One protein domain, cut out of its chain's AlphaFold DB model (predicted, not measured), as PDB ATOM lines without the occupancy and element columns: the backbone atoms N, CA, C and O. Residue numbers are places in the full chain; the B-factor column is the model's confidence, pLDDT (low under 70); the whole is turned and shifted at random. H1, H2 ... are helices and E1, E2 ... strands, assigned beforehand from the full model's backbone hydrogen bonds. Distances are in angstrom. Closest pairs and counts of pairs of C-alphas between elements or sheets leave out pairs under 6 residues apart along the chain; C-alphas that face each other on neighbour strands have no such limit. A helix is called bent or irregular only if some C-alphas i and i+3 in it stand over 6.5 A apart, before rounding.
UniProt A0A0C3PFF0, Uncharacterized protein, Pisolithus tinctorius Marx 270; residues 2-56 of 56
ATOM      1  N   CYS A   2     -20.013 -30.585  -2.471       56.66
ATOM      2  CA  CYS A   2     -20.243 -31.405  -1.255       56.66
ATOM      3  C   CYS A   2     -21.655 -31.255  -0.655       56.66
ATOM      4  O   CYS A   2     -21.997 -31.920   0.319       56.66
ATOM      5  N   LYS A   3     -22.507 -30.400  -1.242       58.53
ATOM      6  CA  LYS A   3     -23.806 -30.017  -0.661       58.53
ATOM      7  C   LYS A   3     -24.773 -31.201  -0.518       58.53
ATOM      8  O   LYS A   3     -25.346 -31.376   0.545       58.53
ATOM      9  N   LYS A   4     -24.854 -32.071  -1.531       62.72
ATOM     10  CA  LYS A   4     -25.708 -33.273  -1.496       62.72
ATOM     11  C   LYS A   4     -25.284 -34.285  -0.432       62.72
ATOM     12  O   LYS A   4     -26.133 -34.917   0.185       62.72
ATOM     13  N   MET A   5     -23.981 -34.449  -0.207       63.00
ATOM     14  CA  MET A   5     -23.483 -35.377   0.809       63.00
ATOM     15  C   MET A   5     -23.778 -34.844   2.210       63.00
ATOM     16  O   MET A   5     -24.247 -35.591   3.057       63.00
ATOM     17  N   LEU A   6     -23.609 -33.537   2.411       63.81
ATOM     18  CA  LEU A   6     -24.027 -32.831   3.621       63.81
ATOM     19  C   LEU A   6     -25.536 -32.916   3.878       63.81
ATOM     20  O   LEU A   6     -25.945 -33.102   5.012       63.81
ATOM     21  N   GLU A   7     -26.365 -32.836   2.840       66.62
ATOM     22  CA  GLU A   7     -27.820 -33.017   2.965       66.62
ATOM     23  C   GLU A   7     -28.204 -34.451   3.381       66.62
ATOM     24  O   GLU A   7     -29.212 -34.651   4.062       66.62
ATOM     25  N   HIS A   8     -27.400 -35.452   3.008       64.81
ATOM     26  CA  HIS A   8     -27.568 -36.831   3.471       64.81
ATOM     27  C   HIS A   8     -26.993 -37.059   4.880       64.81
ATOM     28  O   HIS A   8     -27.597 -37.773   5.682       64.81
ATOM     29  N   LEU A   9     -25.855 -36.440   5.197       64.50
ATOM     30  CA  LEU A   9     -25.179 -36.507   6.490       64.50
ATOM     31  C   LEU A   9     -25.926 -35.644   7.516       64.50
ATOM     32  O   LEU A   9     -25.737 -34.439   7.616       64.50
ATOM     33  N   GLY A  10     -26.807 -36.276   8.284       62.88
ATOM     34  CA  GLY A  10     -27.660 -35.600   9.266       62.88
ATOM     35  C   GLY A  10     -29.110 -36.064   9.195       62.88
ATOM     36  O   GLY A  10     -29.854 -35.925  10.167       62.88
ATOM     37  N   ARG A  11     -29.502 -36.694   8.082       68.81
ATOM     38  CA  ARG A  11     -30.766 -37.420   7.991       68.81
ATOM     39  C   ARG A  11     -30.584 -38.831   8.566       68.81
ATOM     40  O   ARG A  11     -29.584 -39.477   8.255       68.81
ATOM     41  N   PRO A  12     -31.529 -39.331   9.378       71.94
ATOM     42  CA  PRO A  12     -31.502 -40.720   9.807       71.94
ATOM     43  C   PRO A  12     -31.572 -41.652   8.595       71.94
ATOM     44  O   PRO A  12     -32.441 -41.496   7.733       71.94
ATOM     45  N   SER A  13     -30.663 -42.618   8.547       72.25
ATOM     46  CA  SER A  13     -30.670 -43.713   7.582       72.25
ATOM     47  C   SER A  13     -30.901 -45.041   8.295       72.25
ATOM     48  O   SER A  13     -30.479 -45.231   9.440       72.25
ATOM     49  N   ASN A  14     -31.605 -45.954   7.625       77.31
ATOM     50  CA  ASN A  14     -31.826 -47.300   8.140       77.31
ATOM     51  C   ASN A  14     -30.517 -48.079   8.042       77.31
ATOM     52  O   ASN A  14     -29.953 -48.217   6.956       77.31
ATOM     53  N   ALA A  15     -30.049 -48.595   9.171       76.25
ATOM     54  CA  ALA A  15     -28.836 -49.386   9.237       76.25
ATOM     55  C   ALA A  15     -29.047 -50.654  10.065       76.25
ATOM     56  O   ALA A  15     -29.758 -50.662  11.073       76.25
ATOM     57  N   LEU A  16     -28.366 -51.721   9.648       80.12
ATOM     58  CA  LEU A  16     -28.267 -52.959  10.409       80.12
ATOM     59  C   LEU A  16     -27.134 -52.831  11.422       80.12
ATOM     60  O   LEU A  16     -25.978 -52.630  11.049       80.12
ATOM     61  N   LEU A  17     -27.446 -53.000  12.706       80.31
ATOM     62  CA  LEU A  17     -26.416 -53.037  13.736       80.31
ATOM     63  C   LEU A  17     -25.889 -54.465  13.868       80.31
ATOM     64  O   LEU A  17     -26.622 -55.374  14.268       80.31
ATOM     65  N   LEU A  18     -24.615 -54.663  13.540       86.44
ATOM     66  CA  LEU A  18     -23.948 -55.961  13.604       86.44
ATOM     67  C   LEU A  18     -22.881 -55.961  14.700       86.44
ATOM     68  O   LEU A  18     -22.099 -55.023  14.826       86.44
ATOM     69  N   ARG A  19     -22.814 -57.048  15.468       87.69
ATOM     70  CA  ARG A  19     -21.713 -57.335  16.388       87.69
ATOM     71  C   ARG A  19     -20.812 -58.381  15.756       87.69
ATOM     72  O   ARG A  19     -21.283 -59.471  15.426       87.69
ATOM     73  N   ARG A  20     -19.524 -58.064  15.633       92.56
ATOM     74  CA  ARG A  20     -18.509 -59.020  15.187       92.56
ATOM     75  C   ARG A  20     -18.321 -60.111  16.243       92.56
ATOM     76  O   ARG A  20     -18.235 -59.822  17.436       92.56
ATOM     77  N   LEU A  21     -18.288 -61.352  15.792       92.38
ATOM     78  CA  LEU A  21     -18.002 -62.547  16.571       92.38
ATOM     79  C   LEU A  21     -16.621 -63.099  16.166       92.38
ATOM     80  O   LEU A  21     -16.020 -62.621  15.195       92.38
ATOM     81  N   PRO A  22     -16.084 -64.085  16.907       94.88
ATOM     82  CA  PRO A  22     -14.926 -64.846  16.455       94.88
ATOM     83  C   PRO A  22     -15.132 -65.413  15.040       94.88
ATOM     84  O   PRO A  22     -16.258 -65.543  14.568       94.88
ATOM     85  N   HIS A  23     -14.033 -65.736  14.356       91.69
ATOM     86  CA  HIS A  23     -14.061 -66.378  13.032       91.69
ATOM     87  C   HIS A  23     -14.748 -65.570  11.912       91.69
ATOM     88  O   HIS A  23     -15.242 -66.146  10.950       91.69
ATOM     89  N   ASN A  24     -14.728 -64.232  11.991       87.31
ATOM     90  CA  ASN A  24     -15.351 -63.328  11.004       87.31
ATOM     91  C   ASN A  24     -16.871 -63.494  10.857       87.31
ATOM     92  O   ASN A  24     -17.454 -63.079   9.858       87.31
ATOM     93  N   GLU A  25     -17.522 -64.039  11.877       90.88
ATOM     94  CA  GLU A  25     -18.973 -64.089  11.934       90.88
ATOM     95  C   GLU A  25     -19.552 -62.745  12.400       90.88
ATOM     96  O   GLU A  25     -18.933 -61.993  13.160       90.88
ATOM     97  N   TYR A  26     -20.776 -62.448  11.969       89.62
ATOM     98  CA  TYR A  26     -21.504 -61.249  12.375       89.62
ATOM     99  C   TYR A  26     -22.886 -61.629  12.890       89.62
ATOM    100  O   TYR A  26     -23.656 -62.309  12.216       89.62
ATOM    101  N   LYS A  27     -23.224 -61.148  14.087       90.56
ATOM    102  CA  LYS A  27     -24.554 -61.311  14.677       90.56
ATOM    103  C   LYS A  27     -25.329 -60.007  14.580       90.56
ATOM    104  O   LYS A  27     -24.825 -58.964  14.993       90.56
ATOM    105  N   ARG A  28     -26.576 -60.066  14.106       85.75
ATOM    106  CA  ARG A  28     -27.497 -58.922  14.175       85.75
ATOM    107  C   ARG A  28     -27.814 -58.591  15.633       85.75
ATOM    108  O   ARG A  28     -28.195 -59.467  16.405       85.75
ATOM    109  N   VAL A  29     -27.629 -57.327  15.987       84.06
ATOM    110  CA  VAL A  29     -27.949 -56.756  17.303       84.06
ATOM    111  C   VAL A  29     -29.305 -56.065  17.257       84.06
ATOM    112  O   VAL A  29     -30.062 -56.152  18.217       84.06
ATOM    113  N   ALA A  30     -29.626 -55.426  16.132       78.69
ATOM    114  CA  ALA A  30     -30.914 -54.793  15.887       78.69
ATOM    115  C   ALA A  30     -31.224 -54.774  14.384       78.69
ATOM    116  O   ALA A  30     -30.313 -54.688  13.555       78.69
ATOM    117  N   SER A  31     -32.511 -54.896  14.063       69.06
ATOM    118  CA  SER A  31     -33.021 -55.025  12.693       69.06
ATOM    119  C   SER A  31     -33.256 -53.675  12.024       69.06
ATOM    120  O   SER A  31     -32.979 -53.546  10.842       69.06
ATOM    121  N   ASP A  32     -33.720 -52.686  12.789       70.12
ATOM    122  CA  ASP A  32     -34.042 -51.349  12.298       70.12
ATOM    123  C   ASP A  32     -33.489 -50.316  13.277       70.12
ATOM    124  O   ASP A  32     -34.083 -50.025  14.316       70.12
ATOM    125  N   CYS A  33     -32.313 -49.781  12.955       70.62
ATOM    126  CA  CYS A  33     -31.723 -48.663  13.676       70.62
ATOM    127  C   CYS A  33     -31.650 -47.447  12.760       70.62
ATOM    128  O   CYS A  33     -31.089 -47.520  11.666       70.62
ATOM    129  N   ALA A  34     -32.152 -46.313  13.243       76.25
ATOM    130  CA  ALA A  34     -31.888 -45.021  12.630       76.25
ATOM    131  C   ALA A  34     -30.507 -44.529  13.086       76.25
ATOM    132  O   ALA A  34     -30.316 -44.217  14.262       76.25
ATOM    133  N   ILE A  35     -29.541 -44.461  12.166       74.00
ATOM    134  CA  ILE A  35     -28.220 -43.883  12.437       74.00
ATOM    135  C   ILE A  35     -28.164 -42.488  11.824       74.00
ATOM    136  O   ILE A  35     -28.538 -42.284  10.671       74.00
ATOM    137  N   VAL A  36     -27.689 -41.519  12.606       75.38
ATOM    138  CA  VAL A  36     -27.430 -40.156  12.141       75.38
ATOM    139  C   VAL A  36     -25.929 -39.924  12.194       75.38
ATOM    140  O   VAL A  36     -25.344 -39.846  13.274       75.38
ATOM    141  N   ALA A  37     -25.301 -39.809  11.027       73.19
ATOM    142  CA  ALA A  37     -23.915 -39.379  10.946       73.19
ATOM    143  C   ALA A  37     -23.825 -37.894  11.327       73.19
ATOM    144  O   ALA A  37     -24.551 -37.064  10.780       73.19
ATOM    145  N   ARG A  38     -22.939 -37.559  12.269       70.38
ATOM    146  CA  ARG A  38     -22.599 -36.171  12.599       70.38
ATOM    147  C   ARG A  38     -21.207 -35.867  12.081       70.38
ATOM    148  O   ARG A  38     -20.255 -36.562  12.424       70.38
ATOM    149  N   ILE A  39     -21.105 -34.817  11.280       68.44
ATOM    150  CA  ILE A  39     -19.825 -34.293  10.820       68.44
ATOM    151  C   ILE A  39     -19.267 -33.425  11.945       68.44
ATOM    152  O   ILE A  39     -19.918 -32.471  12.366       68.44
ATOM    153  N   GLN A  40     -18.103 -33.797  12.471       71.06
ATOM    154  CA  GLN A  40     -17.431 -33.040  13.533       71.06
ATOM    155  C   GLN A  40     -16.570 -31.903  12.981       71.06
ATOM    156  O   GLN A  40     -16.410 -30.893  13.655       71.06
ATOM    157  N   ASP A  41     -16.062 -32.055  11.760       70.06
ATOM    158  CA  ASP A  41     -15.268 -31.045  11.076       70.06
ATOM    159  C   ASP A  41     -15.777 -30.896   9.643       70.06
ATOM    160  O   ASP A  41     -15.683 -31.810   8.827       70.06
ATOM    161  N   LEU A  42     -16.419 -29.763   9.380       67.19
ATOM    162  CA  LEU A  42     -17.036 -29.477   8.093       67.19
ATOM    163  C   LEU A  42     -15.993 -29.057   7.051       67.19
ATOM    164  O   LEU A  42     -16.174 -29.343   5.865       67.19
ATOM    165  N   ASP A  43     -14.910 -28.420   7.497       67.44
ATOM    166  CA  ASP A  43     -13.900 -27.839   6.618       67.44
ATOM    167  C   ASP A  43     -13.056 -28.933   5.947       67.44
ATOM    168  O   ASP A  43     -12.744 -28.819   4.763       67.44
ATOM    169  N   SER A  44     -12.799 -30.056   6.630       64.50
ATOM    170  CA  SER A  44     -12.154 -31.235   6.022       64.50
ATOM    171  C   SER A  44     -13.051 -32.032   5.067       64.50
ATOM    172  O   SER A  44     -12.553 -32.705   4.166       64.50
ATOM    173  N   VAL A  45     -14.381 -31.951   5.204       61.09
ATOM    174  CA  VAL A  45     -15.334 -32.646   4.310       61.09
ATOM    175  C   VAL A  45     -15.488 -31.928   2.965       61.09
ATOM    176  O   VAL A  45     -15.861 -32.542   1.960       61.09
ATOM    177  N   LEU A  46     -15.194 -30.629   2.912       59.88
ATOM    178  CA  LEU A  46     -15.280 -29.839   1.682       59.88
ATOM    179  C   LEU A  46     -14.217 -30.217   0.637       59.88
ATOM    180  O   LEU A  46     -14.433 -29.934  -0.542       59.88
ATOM    181  N   ASP A  47     -13.149 -30.905   1.051       60.81
ATOM    182  CA  ASP A  47     -12.037 -31.348   0.195       60.81
ATOM    183  C   ASP A  47     -12.103 -32.846  -0.174       60.81
ATOM    184  O   ASP A  47     -11.184 -33.411  -0.759       60.81
ATOM    185  N   CYS A  48     -13.199 -33.533   0.173       57.62
ATOM    186  CA  CYS A  48     -13.315 -34.974  -0.041       57.62
ATOM    187  C   CYS A  48     -13.858 -35.317  -1.440       57.62
ATOM    188  O   CYS A  48     -15.002 -34.991  -1.773       57.62
ATOM    189  N   GLU A  49     -13.087 -36.076  -2.227       56.97
ATOM    190  CA  GLU A  49     -13.639 -36.877  -3.325       56.97
ATOM    191  C   GLU A  49     -14.574 -37.946  -2.741       56.97
ATOM    192  O   GLU A  49     -14.177 -38.790  -1.935       56.97
ATOM    193  N   VAL A  50     -15.851 -37.897  -3.120       55.78
ATOM    194  CA  VAL A  50     -16.857 -38.849  -2.639       55.78
ATOM    195  C   VAL A  50     -16.664 -40.184  -3.352       55.78
ATOM    196  O   VAL A  50     -17.223 -40.416  -4.422       55.78
ATOM    197  N   LEU A  51     -15.888 -41.079  -2.747       54.69
ATOM    198  CA  LEU A  51     -15.853 -42.485  -3.130       54.69
ATOM    199  C   LEU A  51     -17.118 -43.149  -2.586       54.69
ATOM    200  O   LEU A  51     -17.187 -43.494  -1.408       54.69
ATOM    201  N   ILE A  52     -18.140 -43.288  -3.429       57.16
ATOM    202  CA  ILE A  52     -19.288 -44.140  -3.117       57.16
ATOM    203  C   ILE A  52     -18.780 -45.582  -3.217       57.16
ATOM    204  O   ILE A  52     -18.437 -46.008  -4.320       57.16
ATOM    205  N   PRO A  53     -18.692 -46.338  -2.111       50.66
ATOM    206  CA  PRO A  53     -18.336 -47.740  -2.204       50.66
ATOM    207  C   PRO A  53     -19.501 -48.458  -2.890       50.66
ATOM    208  O   PRO A  53     -20.620 -48.447  -2.373       50.66
ATOM    209  N   GLU A  54     -19.257 -49.066  -4.049       40.84
ATOM    210  CA  GLU A  54     -20.183 -50.058  -4.590       40.84
ATOM    211  C   GLU A  54     -20.167 -51.260  -3.646       40.84
ATOM    212  O   GLU A  54     -19.164 -51.959  -3.505       40.84
ATOM    213  N   ILE A  55     -21.276 -51.461  -2.940       49.19
ATOM    214  CA  ILE A  55     -21.506 -52.690  -2.190       49.19
ATOM    215  C   ILE A  55     -22.015 -53.706  -3.216       49.19
ATOM    216  O   ILE A  55     -23.173 -53.623  -3.626       49.19
ATOM    217  N   VAL A  56     -21.119 -54.592  -3.666       41.50
ATOM    218  CA  VAL A  56     -21.402 -55.712  -4.585       41.50
ATOM    219  C   VAL A  56     -21.928 -56.917  -3.813       41.50
ATOM    220  O   VAL A  56     -21.356 -57.216  -2.738       41.50
TER     221      VAL A  56
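AT A GLANCE: This is residues 2 to 56 of the 56 residues of an uncharacterized protein of Pisolithus tinctorius Marx 270 (UniProt A0A0C3PFF0). A long two-stranded hairpin, E1 and E2, sharply bent in E2, makes one part of a loose, elongated model; two short helices, H1 and H2, lie beyond the hairpin's open end, separate from each other, and the last residues, 51 to 56, stick out as a free tail. The printed part has 55 residues, with two named helices and two named strands in the order H1, E1, E2, H2 along the chain. The sheet has the order E1 - E2 and is antiparallel, and the class is mixed, helices and strands. The whole is loose, with a radius of gyration of the C-alphas of 14.6 A, and the C-alphas span 38 by 22 by 21 A.

IN THESE COORDINATES: H1 covers residues 3 to 8 and is 8.8 A long from first to last C-alpha; C-alpha 3 is at (-23.806, -30.017, -0.661). E1 covers residues 13 to 20 and is 21.0 A long, with C-alpha 13 at (-30.670, -43.713, 7.582). E2 covers residues 26 to 35, is 18.6 A long from first to last C-alpha, and bends by 85 degrees at residue 32. H2 covers residues 42 to 45 and is 5.2 A long, ending with C-alpha 45 at (-15.334, -32.646, 4.310).

HOW THE PARTS SIT: A tight link of 4 residues joins H1 to E1. E1 and E2 form a hairpin with a tight link of 5 residues, and the angle between their directions is 155 degrees, antiparallel. The C-alphas of Arg 20 and Tyr 26 face each other at 4.7 A near the link, and those of Ser 13 and Ala 34 face each other at 5.4 A. N 19 and O 27 are 2.8 A apart, and N 13 and O 35 are 3.0 A apart, both within hydrogen-bond range. A short link of 6 residues joins E2 to H2. H1 is apart from E2 and from H2, and E1 is apart from H2. In H1 every O i to N i+4 pair is within hydrogen-bond range; H2, with 4 residues, is too short for such a pair, and its one O i to N i+3 pair is within range.

THE WHOLE: The two C-alphas farthest apart are those of Lys 3 and His 23, at 40.1 A, and the C-alphas of Cys 2 and Val 56 are 24.6 A apart. The printed part has no cut, and no link between named elements is long. Residues 51 to 56 stand free, and residue 56, the chain's last, has its C-alpha at (-21.402, -55.712, -4.585). The mean pLDDT of the printed part is 70.5; 27 residues are under 70, namely residues 2 to 11, residue 31, residue 39 and residues 42 to 56.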